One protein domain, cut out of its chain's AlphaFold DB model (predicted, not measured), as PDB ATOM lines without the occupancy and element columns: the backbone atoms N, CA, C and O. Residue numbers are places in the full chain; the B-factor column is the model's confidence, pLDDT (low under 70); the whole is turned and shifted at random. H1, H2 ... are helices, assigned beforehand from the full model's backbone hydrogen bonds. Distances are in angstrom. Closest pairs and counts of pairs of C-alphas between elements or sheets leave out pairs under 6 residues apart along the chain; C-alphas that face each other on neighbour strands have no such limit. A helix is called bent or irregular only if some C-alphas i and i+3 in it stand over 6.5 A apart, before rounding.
ATOM      1  N   HIS A 516      97.848 121.130  69.536       94.81
ATOM      2  CA  HIS A 516      97.177 120.708  70.771       94.81
ATOM      3  C   HIS A 516      95.722 120.270  70.531       94.81
ATOM      4  O   HIS A 516      95.295 119.277  71.109       94.81
ATOM      5  N   THR A 517      94.987 120.941  69.635       94.38
ATOM      6  CA  THR A 517      93.611 120.564  69.271       94.38
ATOM      7  C   THR A 517      93.588 119.221  68.549       94.38
ATOM      8  O   THR A 517      92.786 118.353  68.888       94.38
ATOM      9  N   PHE A 518      94.506 119.017  67.596       95.62
ATOM     10  CA  PHE A 518      94.676 117.722  66.939       95.62
ATOM     11  C   PHE A 518      94.999 116.624  67.957       95.62
ATOM     12  O   PHE A 518      94.333 115.589  67.974       95.62
ATOM     13  N   LEU A 519      95.980 116.875  68.834       96.88
ATOM     14  CA  LEU A 519      96.418 115.920  69.846       96.88
ATOM     15  C   LEU A 519      95.291 115.547  70.814       96.88
ATOM     16  O   LEU A 519      95.101 114.361  71.073       96.88
ATOM     17  N   ASP A 520      94.511 116.521  71.293       96.81
ATOM     18  CA  ASP A 520      93.342 116.269  72.139       96.81
ATOM     19  C   ASP A 520      92.326 115.362  71.436       96.81
ATOM     20  O   ASP A 520      91.848 114.404  72.034       96.81
ATOM     21  N   SER A 521      92.009 115.613  70.166       95.94
ATOM     22  CA  SER A 521      91.050 114.800  69.410       95.94
ATOM     23  C   SER A 521      91.526 113.361  69.188       95.94
ATOM     24  O   SER A 521      90.756 112.421  69.398       95.94
ATOM     25  N   VAL A 522      92.794 113.148  68.809       96.19
ATOM     26  CA  VAL A 522      93.311 111.779  68.614       96.19
ATOM     27  C   VAL A 522      93.518 111.037  69.938       96.19
ATOM     28  O   VAL A 522      93.304 109.825  69.991       96.19
ATOM     29  N   MET A 523      93.863 111.740  71.025       97.19
ATOM     30  CA  MET A 523      93.904 111.164  72.376       97.19
ATOM     31  C   MET A 523      92.511 110.772  72.858       97.19
ATOM     32  O   MET A 523      92.335 109.653  73.332       97.19
ATOM     33  N   GLU A 524      91.522 111.651  72.698       96.12
ATOM     34  CA  GLU A 524      90.123 111.382  73.036       96.12
ATOM     35  C   GLU A 524      89.623 110.137  72.295       96.12
ATOM     36  O   GLU A 524      89.033 109.247  72.909       96.12
ATOM     37  N   PHE A 525      89.919 110.042  70.993       93.31
ATOM     38  CA  PHE A 525      89.592 108.869  70.191       93.31
ATOM     39  C   PHE A 525      90.212 107.606  70.783       93.31
ATOM     40  O   PHE A 525      89.494 106.651  71.066       93.31
ATOM     41  N   TRP A 526      91.525 107.611  71.020       94.25
ATOM     42  CA  TRP A 526      92.261 106.457  71.536       94.25
ATOM     43  C   TRP A 526      91.790 106.011  72.929       94.25
ATOM     44  O   TRP A 526      91.608 104.818  73.174       94.25
ATOM     45  N   LEU A 527      91.543 106.963  73.832       93.44
ATOM     46  CA  LEU A 527      91.088 106.712  75.205       93.44
ATOM     47  C   LEU A 527      89.658 106.161  75.266       93.44
ATOM     48  O   LEU A 527      89.322 105.446  76.211       93.44
ATOM     49  N   LYS A 528      88.826 106.470  74.265       89.75
ATOM     50  CA  LYS A 528      87.446 105.979  74.154       89.75
ATOM     51  C   LYS A 528      87.302 104.651  73.420       89.75
ATOM     52  O   LYS A 528      86.212 104.081  73.457       89.75
ATOM     53  N   ILE A 529      88.359 104.134  72.787       82.31
ATOM     54  CA  ILE A 529      88.350 102.759  72.273       82.31
ATOM     55  C   ILE A 529      88.074 101.828  73.463       82.31
ATOM     56  O   ILE A 529      88.775 101.898  74.472       82.31
ATOM     57  N   SER A 530      87.048 100.975  73.381       77.06
ATOM     58  CA  SER A 530      86.764 100.011  74.449       77.06
ATOM     59  C   SER A 530      87.899  98.981  74.557       77.06
ATOM     60  O   SER A 530      88.607  98.728  73.586       77.06
ATOM     61  N   SER A 531      88.095  98.334  75.710       70.00
ATOM     62  CA  SER A 531      89.119  97.276  75.845       70.00
ATOM     63  C   SER A 531      88.923  96.131  74.836       70.00
ATOM     64  O   SER A 531      89.896  95.519  74.382       70.00
ATOM     65  N   LYS A 532      87.656  95.863  74.487       67.56
ATOM     66  CA  LYS A 532      87.257  94.898  73.462       67.56
ATOM     67  C   LYS A 532      87.686  95.385  72.081       67.56
ATOM     68  O   LYS A 532      88.481  94.716  71.427       67.56
ATOM     69  N   ASP A 533      87.278  96.595  71.698       66.75
ATOM     70  CA  ASP A 533      87.628  97.199  70.408       66.75
ATOM     71  C   ASP A 533      89.131  97.402  70.249       66.75
ATOM     72  O   ASP A 533      89.650  97.278  69.150       66.75
ATOM     73  N   TYR A 534      89.862  97.676  71.328       72.62
ATOM     74  CA  TYR A 534      91.314  97.818  71.275       72.62
ATOM     75  C   TYR A 534      91.978  96.513  70.830       72.62
ATOM     76  O   TYR A 534      92.945  96.523  70.071       72.62
ATOM     77  N   SER A 535      91.453  95.382  71.311       67.75
ATOM     78  CA  SER A 535      91.939  94.045  70.961       67.75
ATOM     79  C   SER A 535      91.450  93.608  69.579       67.75
ATOM     80  O   SER A 535      92.224  93.058  68.799       67.75
ATOM     81  N   GLU A 536      90.180  93.866  69.265       65.00
ATOM     82  CA  GLU A 536      89.542  93.459  68.008       65.00
ATOM     83  C   GLU A 536      89.957  94.334  66.814       65.00
ATOM     84  O   GLU A 536      90.047  93.843  65.690       65.00
ATOM     85  N   ARG A 537      90.271  95.611  67.058       72.00
ATOM     86  CA  ARG A 537      90.695  96.622  66.073       72.00
ATOM     87  C   ARG A 537      92.117  97.092  66.360       72.00
ATOM     88  O   ARG A 537      92.431  98.284  66.290       72.00
ATOM     89  N   LEU A 538      92.987  96.142  66.701       74.06
ATOM     90  CA  LEU A 538      94.362  96.422  67.109       74.06
ATOM     91  C   LEU A 538      95.127  97.249  66.065       74.06
ATOM     92  O   LEU A 538      95.907  98.121  66.436       74.06
ATOM     93  N   GLU A 539      94.884  97.024  64.768       72.88
ATOM     94  CA  GLU A 539      95.519  97.794  63.691       72.88
ATOM     95  C   GLU A 539      95.169  99.286  63.769       72.88
ATOM     96  O   GLU A 539      96.071 100.126  63.761       72.88
ATOM     97  N   LEU A 540      93.886  99.630  63.930       81.69
ATOM     98  CA  LEU A 540      93.478 101.021  64.093       81.69
ATOM     99  C   LEU A 540      93.976 101.603  65.418       81.69
ATOM    100  O   LEU A 540      94.484 102.721  65.442       81.69
ATOM    101  N   ALA A 541      93.850 100.860  66.517       81.75
ATOM    102  CA  ALA A 541      94.281 101.331  67.831       81.75
ATOM    103  C   ALA A 541      95.781 101.675  67.851       81.75
ATOM    104  O   ALA A 541      96.180 102.709  68.397       81.75
ATOM    105  N   LEU A 542      96.611 100.845  67.208       81.69
ATOM    106  CA  LEU A 542      98.042 101.097  67.047       81.69
ATOM    107  C   LEU A 542      98.328 102.237  66.067       81.69
ATOM    108  O   LEU A 542      99.245 103.013  66.323       81.69
ATOM    109  N   TYR A 543      97.547 102.379  64.996       85.06
ATOM    110  CA  TYR A 543      97.667 103.502  64.065       85.06
ATOM    111  C   TYR A 543      97.397 104.852  64.750       85.06
ATOM    112  O   TYR A 543      98.200 105.775  64.636       85.06
ATOM    113  N   ILE A 544      96.323 104.963  65.538       90.62
ATOM    114  CA  ILE A 544      96.041 106.186  66.304       90.62
ATOM    115  C   ILE A 544      97.142 106.444  67.342       90.62
ATOM    116  O   ILE A 544      97.586 107.581  67.510       90.62
ATOM    117  N   ALA A 545      97.634 105.394  68.008       87.38
ATOM    118  CA  ALA A 545      98.756 105.522  68.932       87.38
ATOM    119  C   ALA A 545     100.047 105.999  68.240       87.38
ATOM    120  O   ALA A 545     100.839 106.724  68.846       87.38
ATOM    121  N   ASP A 546     100.271 105.616  66.983       85.06
ATOM    122  CA  ASP A 546     101.392 106.107  66.186       85.06
ATOM    123  C   ASP A 546     101.244 107.603  65.885       85.06
ATOM    124  O   ASP A 546     102.164 108.363  66.180       85.06
ATOM    125  N   LEU A 547     100.066 108.063  65.441       90.56
ATOM    126  CA  LEU A 547      99.801 109.497  65.230       90.56
ATOM    127  C   LEU A 547     100.079 110.323  66.495       90.56
ATOM    128  O   LEU A 547     100.767 111.347  66.439       90.56
ATOM    129  N   ILE A 548      99.604 109.845  67.651       94.81
ATOM    130  CA  ILE A 548      99.902 110.455  68.953       94.81
ATOM    131  C   ILE A 548     101.416 110.467  69.186       94.81
ATOM    132  O   ILE A 548     101.973 111.517  69.490       94.81
ATOM    133  N   SER A 549     102.102 109.331  69.015       90.50
ATOM    134  CA  SER A 549     103.553 109.207  69.233       90.50
ATOM    135  C   SER A 549     104.362 110.179  68.378       90.50
ATOM    136  O   SER A 549     105.349 110.743  68.851       90.50
ATOM    137  N   GLN A 550     103.941 110.397  67.134       87.56
ATOM    138  CA  GLN A 550     104.602 111.307  66.211       87.56
ATOM    139  C   GLN A 550     104.469 112.773  66.633       87.56
ATOM    140  O   GLN A 550     105.445 113.514  66.509       87.56
ATOM    141  N   CYS A 551     103.342 113.171  67.238       93.19
ATOM    142  CA  CYS A 551     103.188 114.515  67.807       93.19
ATOM    143  C   CYS A 551     104.293 114.835  68.828       93.19
ATOM    144  O   CYS A 551     104.789 115.954  68.870       93.19
ATOM    145  N   TYR A 552     104.757 113.850  69.608       92.62
ATOM    146  CA  TYR A 552     105.808 114.034  70.626       92.62
ATOM    147  C   TYR A 552     107.222 114.252  70.065       92.62
ATOM    148  O   TYR A 552     108.177 114.357  70.846       92.62
ATOM    149  N   ASN A 553     107.377 114.296  68.742       88.56
ATOM    150  CA  ASN A 553     108.613 114.701  68.074       88.56
ATOM    151  C   ASN A 553     108.538 116.131  67.516       88.56
ATOM    152  O   ASN A 553     109.531 116.611  66.974       88.56
ATOM    153  N   LEU A 554     107.388 116.794  67.656       91.38
ATOM    154  CA  LEU A 554     107.118 118.114  67.104       91.38
ATOM    155  C   LEU A 554     107.204 119.211  68.173       91.38
ATOM    156  O   LEU A 554     107.181 118.965  69.389       91.38
ATOM    157  N   THR A 555     107.287 120.433  67.672       93.44
ATOM    158  CA  THR A 555     107.164 121.681  68.418       93.44
ATOM    159  C   THR A 555     105.971 122.427  67.829       93.44
ATOM    160  O   THR A 555     105.789 122.383  66.615       93.44
ATOM    161  N   ASP A 556     105.143 123.048  68.665       90.62
ATOM    162  CA  ASP A 556     104.008 123.833  68.175       90.62
ATOM    163  C   ASP A 556     104.410 125.241  67.699       90.62
ATOM    164  O   ASP A 556     105.579 125.631  67.756       90.62
ATOM    165  N   ASP A 557     103.419 126.012  67.245       86.25
ATOM    166  CA  ASP A 557     103.599 127.365  66.703       86.25
ATOM    167  C   ASP A 557     104.172 128.374  67.723       86.25
ATOM    168  O   ASP A 557     104.720 129.402  67.329       86.25
ATOM    169  N   ASP A 558     104.084 128.080  69.028       89.25
ATOM    170  CA  ASP A 558     104.639 128.902  70.114       89.25
ATOM    171  C   ASP A 558     106.068 128.464  70.517       89.25
ATOM    172  O   ASP A 558     106.573 128.863  71.569       89.25
ATOM    173  N   ASP A 559     106.717 127.615  69.712       90.50
ATOM    174  CA  ASP A 559     108.019 126.985  69.981       90.50
ATOM    175  C   ASP A 559     108.025 126.098  71.254       90.50
ATOM    176  O   ASP A 559     109.068 125.832  71.864       90.50
ATOM    177  N   VAL A 560     106.855 125.588  71.668       94.12
ATOM    178  CA  VAL A 560     106.729 124.675  72.812       94.12
ATOM    179  C   VAL A 560     106.776 123.228  72.328       94.12
ATOM    180  O   VAL A 560     105.965 122.768  71.525       94.12
ATOM    181  N   LYS A 561     107.738 122.462  72.846       95.56
ATOM    182  CA  LYS A 561     107.875 121.036  72.521       95.56
ATOM    183  C   LYS A 561     106.702 120.251  73.089       95.56
ATOM    184  O   LYS A 561     106.493 120.270  74.299       95.56
ATOM    185  N   VAL A 562     106.051 119.431  72.263       95.25
ATOM    186  CA  VAL A 562     104.966 118.538  72.716       95.25
ATOM    187  C   VAL A 562     105.440 117.577  73.810       95.25
ATOM    188  O   VAL A 562     104.677 117.188  74.684       95.25
ATOM    189  N   ARG A 563     106.727 117.208  73.815       93.81
ATOM    190  CA  ARG A 563     107.344 116.358  74.850       93.81
ATOM    191  C   ARG A 563     107.802 117.130  76.100       93.81
ATOM    192  O   ARG A 563     108.690 116.664  76.813       93.81
ATOM    193  N   SER A 564     107.264 118.316  76.357       93.75
ATOM    194  CA  SER A 564     107.490 119.048  77.604       93.75
ATOM    195  C   SER A 564     106.327 118.816  78.567       93.75
ATOM    196  O   SER A 564     105.203 118.571  78.147       93.75
ATOM    197  N   THR A 565     106.598 118.885  79.868       92.19
ATOM    198  CA  THR A 565     105.566 118.740  80.903       92.19
ATOM    199  C   THR A 565     104.552 119.885  80.854       92.19
ATOM    200  O   THR A 565     103.365 119.690  81.108       92.19
ATOM    201  N   GLU A 566     105.032 121.087  80.542       93.94
ATOM    202  CA  GLU A 566     104.257 122.325  80.459       93.94
ATOM    203  C   GLU A 566     103.260 122.284  79.295       93.94
ATOM    204  O   GLU A 566     102.182 122.865  79.390       93.94
ATOM    205  N   TYR A 567     103.565 121.533  78.229       96.19
ATOM    206  CA  TYR A 567     102.652 121.356  77.101       96.19
ATOM    207  C   TYR A 567     101.303 120.757  77.525       96.19
ATOM    208  O   TYR A 567     100.269 121.080  76.943       96.19
ATOM    209  N   GLY A 568     101.276 119.949  78.593       94.75
ATOM    210  CA  GLY A 568     100.041 119.405  79.161       94.75
ATOM    211  C   GLY A 568      99.031 120.470  79.603       94.75
ATOM    212  O   GLY A 568      97.839 120.179  79.670       94.75
ATOM    213  N   GLU A 569      99.456 121.710  79.862       94.56
ATOM    214  CA  GLU A 569      98.548 122.820  80.181       94.56
ATOM    215  C   GLU A 569      97.704 123.262  78.976       94.56
ATOM    216  O   GLU A 569      96.598 123.765  79.178       94.56
ATOM    217  N   LYS A 570      98.179 123.008  77.747       95.56
ATOM    218  CA  LYS A 570      97.443 123.249  76.494       95.56
ATOM    219  C   LYS A 570      96.434 122.142  76.161       95.56
ATOM    220  O   LYS A 570      95.636 122.320  75.247       95.56
ATOM    221  N   LEU A 571      96.471 121.017  76.882       96.69
ATOM    222  CA  LEU A 571      95.580 119.872  76.684       96.69
ATOM    223  C   LEU A 571      94.412 119.885  77.674       96.69
ATOM    224  O   LEU A 571      94.531 120.371  78.814       96.69
ATOM    225  N   LYS A 572      93.305 119.262  77.257       95.88
ATOM    226  CA  LYS A 572      92.170 118.939  78.132       95.88
ATOM    227  C   LYS A 572      92.629 118.154  79.358       95.88
ATOM    228  O   LYS A 572      93.528 117.316  79.277       95.88
ATOM    229  N   VAL A 573      92.007 118.415  80.510       97.06
ATOM    230  CA  VAL A 573      92.419 117.809  81.787       97.06
ATOM    231  C   VAL A 573      92.362 116.280  81.731       97.06
ATOM    232  O   VAL A 573      93.253 115.613  82.246       97.06
ATOM    233  N   GLU A 574      91.391 115.728  81.012       96.19
ATOM    234  CA  GLU A 574      91.158 114.298  80.812       96.19
ATOM    235  C   GLU A 574      92.299 113.589  80.065       96.19
ATOM    236  O   GLU A 574      92.461 112.376  80.193       96.19
ATOM    237  N   HIS A 575      93.118 114.330  79.316       97.50
ATOM    238  CA  HIS A 575      94.218 113.791  78.511       97.50
ATOM    239  C   HIS A 575      95.584 113.928  79.187       97.50
ATOM    240  O   HIS A 575      96.565 113.304  78.770       97.50
ATOM    241  N   ARG A 576      95.662 114.723  80.261       96.44
ATOM    242  CA  ARG A 576      96.929 115.067  80.917       96.44
ATOM    243  C   ARG A 576      97.624 113.867  81.543       96.44
ATOM    244  O   ARG A 576      98.845 113.811  81.497       96.44
ATOM    245  N   GLU A 577      96.885 112.893  82.074       94.69
ATOM    246  CA  GLU A 577      97.489 111.674  82.635       94.69
ATOM    247  C   GLU A 577      98.252 110.870  81.572       94.69
ATOM    248  O   GLU A 577      99.406 110.494  81.788       94.69
ATOM    249  N   LEU A 578      97.643 110.672  80.396       94.50
ATOM    250  CA  LEU A 578      98.297 110.016  79.262       94.50
ATOM    251  C   LEU A 578      99.529 110.808  78.820       94.50
ATOM    252  O   LEU A 578     100.601 110.238  78.622       94.50
ATOM    253  N   HIS A 579      99.394 112.130  78.712       95.62
ATOM    254  CA  HIS A 579     100.503 113.000  78.351       95.62
ATOM    255  C   HIS A 579     101.671 112.912  79.344       95.62
ATOM    256  O   HIS A 579     102.811 112.681  78.937       95.62
ATOM    257  N   TYR A 580     101.404 113.018  80.646       92.50
ATOM    258  CA  TYR A 580     102.437 112.928  81.672       92.50
ATOM    259  C   TYR A 580     103.116 111.551  81.693       92.50
ATOM    260  O   TYR A 580     104.336 111.500  81.870       92.50
ATOM    261  N   ASP A 581     102.394 110.448  81.453       89.06
ATOM    262  CA  ASP A 581     103.009 109.116  81.310       89.06
ATOM    263  C   ASP A 581     103.906 109.033  80.067       89.06
ATOM    264  O   ASP A 581     105.026 108.532  80.164       89.06
ATOM    265  N   ILE A 582     103.488 109.578  78.918       90.38
ATOM    266  CA  ILE A 582     104.313 109.590  77.697       90.38
ATOM    267  C   ILE A 582     105.588 110.421  77.900       90.38
ATOM    268  O   ILE A 582     106.680 109.964  77.554       90.38
ATOM    269  N   VAL A 583     105.480 111.616  78.495       90.06
ATOM    270  CA  VAL A 583     106.630 112.497  78.772       90.06
ATOM    271  C   VAL A 583     107.591 111.857  79.779       90.06
ATOM    272  O   VAL A 583     108.812 111.935  79.616       90.06
ATOM    273  N   ALA A 584     107.070 111.189  80.811       83.69
ATOM    274  CA  ALA A 584     107.887 110.512  81.814       83.69
ATOM    275  C   ALA A 584     108.463 109.168  81.321       83.69
ATOM    276  O   ALA A 584     109.503 108.699  81.810       83.69
ATOM    277  N   GLY A 585     107.778 108.507  80.392       69.81
ATOM    278  CA  GLY A 585     108.017 107.140  79.953       69.81
ATOM    279  C   GLY A 585     109.267 106.957  79.089       69.81
ATOM    280  O   GLY A 585     109.627 107.783  78.261       69.81
ATOM    281  N   LYS A 586     109.938 105.810  79.269       58.81
ATOM    282  CA  LYS A 586     110.888 105.251  78.278       58.81
ATOM    283  C   LYS A 586     110.284 104.074  77.500       58.81
ATOM    284  O   LYS A 586     110.922 103.546  76.599       58.81
ATOM    285  N   GLN A 587     109.102 103.620  77.913       62.25
ATOM    286  CA  GLN A 587     108.381 102.487  77.342       62.25
ATOM    287  C   GLN A 587     107.230 103.008  76.485       62.25
ATOM    288  O   GLN A 587     106.723 104.098  76.740       62.25
ATOM    289  N   SER A 588     106.816 102.214  75.502       71.19
ATOM    290  CA  SER A 588     105.682 102.553  74.648       71.19
ATOM    291  C   SER A 588     104.374 102.575  75.441       71.19
ATOM    292  O   SER A 588     104.150 101.699  76.279       71.19
ATOM    293  N   PHE A 589     103.500 103.549  75.171       80.69
ATOM    294  CA  PHE A 589     102.185 103.647  75.818       80.69
ATOM    295  C   PHE A 589     101.110 102.778  75.144       80.69
ATOM    296  O   PHE A 589     100.070 102.510  75.734       80.69
ATOM    297  N   ASN A 590     101.377 102.297  73.930       74.81
ATOM    298  CA  ASN A 590     100.414 101.624  73.053       74.81
ATOM    299  C   ASN A 590     100.157 100.135  73.378       74.81
ATOM    300  O   ASN A 590      99.626  99.392  72.551       74.81
ATOM    301  N   HIS A 591     100.523  99.671  74.574       75.69
ATOM    302  CA  HIS A 591     100.204  98.317  75.031       75.69
ATOM    303  C   HIS A 591      98.806  98.267  75.654       75.69
ATOM    304  O   HIS A 591      98.426  99.176  76.388       75.69
ATOM    305  N   THR A 592      98.074  97.166  75.465       70.81
ATOM    306  CA  THR A 592      96.691  97.000  75.951       70.81
ATOM    307  C   THR A 592      96.527  97.277  77.451       70.81
ATOM    308  O   THR A 592      95.537  97.867  77.863       70.81
ATOM    309  N   ALA A 593      97.488  96.890  78.298       74.56
ATOM    310  CA  ALA A 593      97.434  97.186  79.738       74.56
ATOM    311  C   ALA A 593      97.551  98.691  80.044       74.56
ATOM    312  O   ALA A 593      96.888  99.201  80.943       74.56
ATOM    313  N   ARG A 594      98.366  99.413  79.267       81.50
ATOM    314  CA  ARG A 594      98.518 100.866  79.388       81.50
ATOM    315  C   ARG A 594      97.308 101.604  78.846       81.50
ATOM    316  O   ARG A 594      96.844 102.532  79.495       81.50
ATOM    317  N   HIS A 595      96.767 101.160  77.714       86.50
ATOM    318  CA  HIS A 595      95.490 101.666  77.216       86.50
ATOM    319  C   HIS A 595      94.391 101.533  78.269       86.50
ATOM    320  O   HIS A 595      93.777 102.536  78.613       86.50
ATOM    321  N   ARG A 596      94.224 100.350  78.872       82.12
ATOM    322  CA  ARG A 596      93.231 100.130  79.936       82.12
ATOM    323  C   ARG A 596      93.423 101.060  81.129       82.12
ATOM    324  O   ARG A 596      92.455 101.677  81.569       82.12
ATOM    325  N   TYR A 597      94.659 101.198  81.614       85.94
ATOM    326  CA  TYR A 597      94.990 102.143  82.683       85.94
ATOM    327  C   TYR A 597      94.568 103.572  82.314       85.94
ATOM    328  O   TYR A 597      93.850 104.224  83.070       85.94
ATOM    329  N   HIS A 598      94.951 104.045  81.129       90.31
ATOM    330  CA  HIS A 598      94.673 105.411  80.695       90.31
ATOM    331  C   HIS A 598      93.189 105.652  80.399       90.31
ATOM    332  O   HIS A 598      92.660 106.692  80.774       90.31
ATOM    333  N   ALA A 599      92.480 104.679  79.827       87.38
ATOM    334  CA  ALA A 599      91.034 104.739  79.604       87.38
ATOM    335  C   ALA A 599      90.235 104.733  80.922       87.38
ATOM    336  O   ALA A 599      89.169 105.350  81.016       87.38
ATOM    337  N   GLN A 600      90.732 104.049  81.957       86.12
ATOM    338  CA  GLN A 600      90.180 104.138  83.310       86.12
ATOM    339  C   GLN A 600      90.450 105.520  83.914       86.12
ATOM    340  O   GLN A 600      89.521 106.163  84.401       86.12
ATOM    341  N   LYS A 601      91.695 106.008  83.846       90.50
ATOM    342  CA  LYS A 601      92.064 107.324  84.384       90.50
ATOM    343  C   LYS A 601      91.298 108.455  83.719       90.50
ATOM    344  O   LYS A 601      90.796 109.321  84.421       90.50
ATOM    345  N   TYR A 602      91.111 108.397  82.406       92.81
ATOM    346  CA  TYR A 602      90.243 109.307  81.662       92.81
ATOM    347  C   TYR A 602      88.833 109.390  82.283       92.81
ATOM    348  O   TYR A 602      88.333 110.483  82.554       92.81
ATOM    349  N   ARG A 603      88.210 108.240  82.592       89.31
ATOM    350  CA  ARG A 603      86.883 108.182  83.237       89.31
ATOM    351  C   ARG A 603      86.903 108.736  84.663       89.31
ATOM    352  O   ARG A 603      86.000 109.484  85.032       89.31
ATOM    353  N   GLU A 604      87.927 108.409  85.448       86.94
ATOM    354  CA  GLU A 604      88.095 108.928  86.811       86.94
ATOM    355  C   GLU A 604      88.290 110.452  86.826       86.94
ATOM    356  O   GLU A 604      87.683 111.128  87.654       86.94
ATOM    357  N   ILE A 605      89.076 111.009  85.899       93.19
ATOM    358  CA  ILE A 605      89.279 112.461  85.765       93.19
ATOM    359  C   ILE A 605      87.960 113.148  85.431       93.19
ATOM    360  O   ILE A 605      87.576 114.106  86.101       93.19
ATOM    361  N   LYS A 606      87.220 112.613  84.455       88.75
ATOM    362  CA  LYS A 606      85.917 113.149  84.048       88.75
ATOM    363  C   LYS A 606      84.880 113.112  85.177       88.75
ATOM    364  O   LYS A 606      84.031 113.994  85.266       88.75
ATOM    365  N   ALA A 607      84.964 112.113  86.054       87.38
ATOM    366  CA  ALA A 607      84.129 111.992  87.247       87.38
ATOM    367  C   ALA A 607      84.624 112.834  88.445       87.38
ATOM    368  O   ALA A 607      84.000 112.810  89.505       87.38
ATOM    369  N   GLY A 608      85.744 113.555  88.314       91.00
ATOM    370  CA  GLY A 608      86.356 114.320  89.407       91.00
ATOM    371  C   GLY A 608      87.014 113.455  90.492       91.00
ATOM    372  O   GLY A 608      87.276 113.940  91.590       91.00
ATOM    373  N   LEU A 609      87.274 112.178  90.203       87.50
ATOM    374  CA  LEU A 609      87.855 111.196  91.125       87.50
ATOM    375  C   LEU A 609      89.388 111.143  91.060       87.50
ATOM    376  O   LEU A 609      90.025 110.606  91.965       87.50
ATOM    377  N   PHE A 610      89.987 111.694  90.004       89.69
ATOM    378  CA  PHE A 610      91.433 111.724  89.812       89.69
ATOM    379  C   PHE A 610      91.877 113.082  89.265       89.69
ATOM    380  O   PHE A 610      91.265 113.612  88.343       89.69
ATOM    381  N   ASN A 611      92.956 113.638  89.822       93.81
ATOM    382  CA  ASN A 611      93.558 114.880  89.339       93.81
ATOM    383  C   ASN A 611      94.958 114.584  88.776       93.81
ATOM    384  O   ASN A 611      95.841 114.214  89.556       93.81
ATOM    385  N   PRO A 612      95.176 114.728  87.458       92.62
ATOM    386  CA  PRO A 612      96.449 114.397  86.835       92.62
ATOM    387  C   PRO A 612      97.514 115.425  87.217       92.62
ATOM    388  O   PRO A 612      97.289 116.634  87.153       92.62
ATOM    389  N   VAL A 613      98.696 114.941  87.596       91.00
ATOM    390  CA  VAL A 613      99.844 115.782  87.953       91.00
ATOM    391  C   VAL A 613     101.115 115.265  87.281       91.00
ATOM    392  O   VAL A 613     101.273 114.051  87.137       91.00
ATOM    393  N   PRO A 614     102.055 116.149  86.904       90.31
ATOM    394  CA  PRO A 614     103.334 115.724  86.363       90.31
ATOM    395  C   PRO A 614     104.087 114.748  87.269       90.31
ATOM    396  O   PRO A 614     104.253 114.983  88.470       90.31
ATOM    397  N   TYR A 615     104.631 113.686  86.677       83.50
ATOM    398  CA  TYR A 615     105.490 112.750  87.393       83.50
ATOM    399  C   TYR A 615     106.798 113.425  87.825       83.50
ATOM    400  O   TYR A 615     107.513 114.023  87.018       83.50
ATOM    401  N   GLN A 616     107.163 113.283  89.102       74.00
ATOM    402  CA  GLN A 616     108.458 113.759  89.584       74.00
ATOM    403  C   GLN A 616     109.608 113.013  88.892       74.00
ATOM    404  O   GLN A 616     109.502 111.838  88.533       74.00
ATOM    405  N   LYS A 617     110.755 113.680  88.738       57.59
ATOM    406  CA  LYS A 617     111.983 113.068  88.212       57.59
ATOM    407  C   LYS A 617     112.392 111.915  89.151       57.59
ATOM    408  O   LYS A 617     112.785 112.170  90.282       57.59
ATOM    409  N   ASN A 618     112.273 110.664  88.691       52.75
ATOM    410  CA  ASN A 618     112.398 109.412  89.476       52.75
ATOM    411  C   ASN A 618     111.234 109.086  90.442       52.75
ATOM    412  O   ASN A 618     111.371 108.200  91.282       52.75
ATOM    413  N   GLY A 619     110.099 109.776  90.328       50.38
ATOM    414  CA  GLY A 619     108.882 109.511  91.096       50.38
ATOM    415  C   GLY A 619     108.154 108.239  90.657       50.38
ATOM    416  O   GLY A 619     108.389 107.718  89.563       50.38
ATOM    417  N   TYR A 620     107.289 107.748  91.550       44.28
ATOM    418  CA  TYR A 620     106.501 106.522  91.407       44.28
ATOM    419  C   TYR A 620     105.845 106.438  90.028       44.28
ATOM    420  O   TYR A 620     105.033 107.280  89.653       44.28
ATOM    421  N   ARG A 621     106.218 105.401  89.281       56.53
ATOM    422  CA  ARG A 621     105.526 104.970  88.072       56.53
ATOM    423  C   ARG A 621     104.691 103.769  88.483       56.53
ATOM    424  O   ARG A 621     105.258 102.889  89.141       56.53
ATOM    425  N   PRO A 622     103.414 103.678  88.098       52.84
ATOM    426  CA  PRO A 622     102.717 102.408  88.170       52.84
ATOM    427  C   PRO A 622     103.582 101.375  87.439       52.84
ATOM    428  O   PRO A 622     103.887 101.526  86.252       52.84
ATOM    429  N   ASN A 623     104.083 100.370  88.154       49.72
ATOM    430  CA  ASN A 623     104.794  99.273  87.518       49.72
ATOM    431  C   ASN A 623     103.723  98.383  86.884       49.72
ATOM    432  O   ASN A 623     103.266  97.420  87.482       49.72
ATOM    433  N   LEU A 624     103.257  98.758  85.691       53.88
ATOM    434  CA  LEU A 624     102.130  98.098  85.016       53.88
ATOM    435  C   LEU A 624     102.476  96.677  84.534       53.88
ATOM    436  O   LEU A 624     101.618  95.998  83.983       53.88
ATOM    437  N   GLY A 625     103.709  96.209  84.774       42.00
ATOM    438  CA  GLY A 625     104.097  94.804  84.626       42.00
ATOM    439  C   GLY A 625     103.409  93.856  85.617       42.00
ATOM    440  O   GLY A 625     103.638  92.657  85.527       42.00
ATOM    441  N   THR A 626     102.591  94.372  86.543       37.62
ATOM    442  CA  THR A 626     101.792  93.581  87.494       37.62
ATOM    443  C   THR A 626     100.286  93.871  87.444       37.62
ATOM    444  O   THR A 626      99.578  93.424  88.333       37.62
ATOM    445  N   LEU A 627      99.752  94.561  86.423       37.28
ATOM    446  CA  LEU A 627      98.290  94.618  86.178       37.28
ATOM    447  C   LEU A 627      97.765  93.328  85.501       37.28
ATOM    448  O   LEU A 627      96.947  93.376  84.578       37.28
ATOM    449  N   GLU A 628      98.309  92.185  85.924       32.00
ATOM    450  CA  GLU A 628      97.788  90.836  85.653       32.00
ATOM    451  C   GLU A 628      96.896  90.321  86.803       32.00
ATOM    452  O   GLU A 628      96.432  89.187  86.741       32.00
ATOM    453  N   GLU A 629      96.632  91.148  87.817       29.36
ATOM    454  CA  GLU A 629      95.609  90.939  88.856       29.36
ATOM    455  C   GLU A 629      94.435  91.893  88.611       29.36
ATOM    456  O   GLU A 629      93.275  91.468  88.801       29.36
TER     457      GLU A 629
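This is residues 516 to 629 of the 629 residues of the protein "Metallophos domain-containing protein" of Endocarpon pusillum (strain Z07020 / HMAS-L-300199) (UniProt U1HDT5). Two layers of helices are stacked: H1 and H3 lie side by side, running opposite ways with small H2 at their turn, and the hairpin of H5 and H6 packs crosswise on H1, with short H4 beside H5. The long last stretch, residues 607 to 629, runs over the side of H5 and H6 that is away from H1 and H3, and the link of residues 552 to 565 joins the two layers. The printed part has 114 residues with six named helices, H1 to H6 in chain order, and no named strand; the class is all helix. The whole is compact, with a radius of gyration of the C-alphas of 13.5 A, and rounded, spanning 40 by 30 by 28 A.

H1, residues 516 to 528, touches H3, residues 538 to 551, at a shallow tilt of 25 degrees, opposite ways; their closest C-alphas, of Trp 526 and Ile 544, are 6.5 A apart. H2, residues 531 to 536, is close to H3 but not clearly touching, with the closest C-alphas, of Tyr 534 and Ala 541, at 5.7 A. H4, residues 566 to 570, touches residues 576 to 580 of H5, residues 573 to 584; the closest C-alphas, of Gly 568 and Arg 576, are 5.6 A apart. H1 and H5 only just touch, with 3 pairs of C-alphas within 8 A, the closest those of Met 523 and His 575 at 6.7 A, and are about perpendicular at 85 degrees. Residues 573 to 578 of H5 touch H6, residues 592 to 606, in a helical hairpin at a steep tilt of 39 degrees, opposite ways; the closest C-alphas, of Glu 574 and Tyr 602, are 5.1 A apart. Residues 527 to 528 of H1 touch H6, only just about perpendicular at 71 degrees, with the closest C-alphas, of Leu 527 and Ala 599, at 4.8 A. H2 touches residues 592 to 596 of H6, the closest C-alphas being those of Ser 531 and Arg 596 at 6.5 A. H3 and H6 are near each other, while H3 and H5 are apart. In H1, H2, H3 and H6 every O i to N i+4 pair is within hydrogen-bond range; H5 has 6 of 8, and H4 has 0 of 1 beside 2 of 2 O i to N i+3 pairs.

H1 begins at C-alpha 516 (97.177, 120.708, 70.771) and is 18.0 A long. H3 is 20.1 A long and ends at C-alpha 551 (103.188, 114.515, 67.807). H5, 17.1 A long, is irregular: C-alphas 574 and 577 are 7.1 A apart. H6 is 21.0 A long and ends at C-alpha 606 (85.917, 113.149, 84.048).

The C-alphas farthest apart, of Asp 557 and Glu 629, are 43.4 A apart. The printed part has no cut, and the link from H3 to H4 is long, with 14 residues. The mean pLDDT of the printed part is 82.5, with values under 70 at residues 532 to 533, 535 to 536, 585 to 587 and 617 to 629.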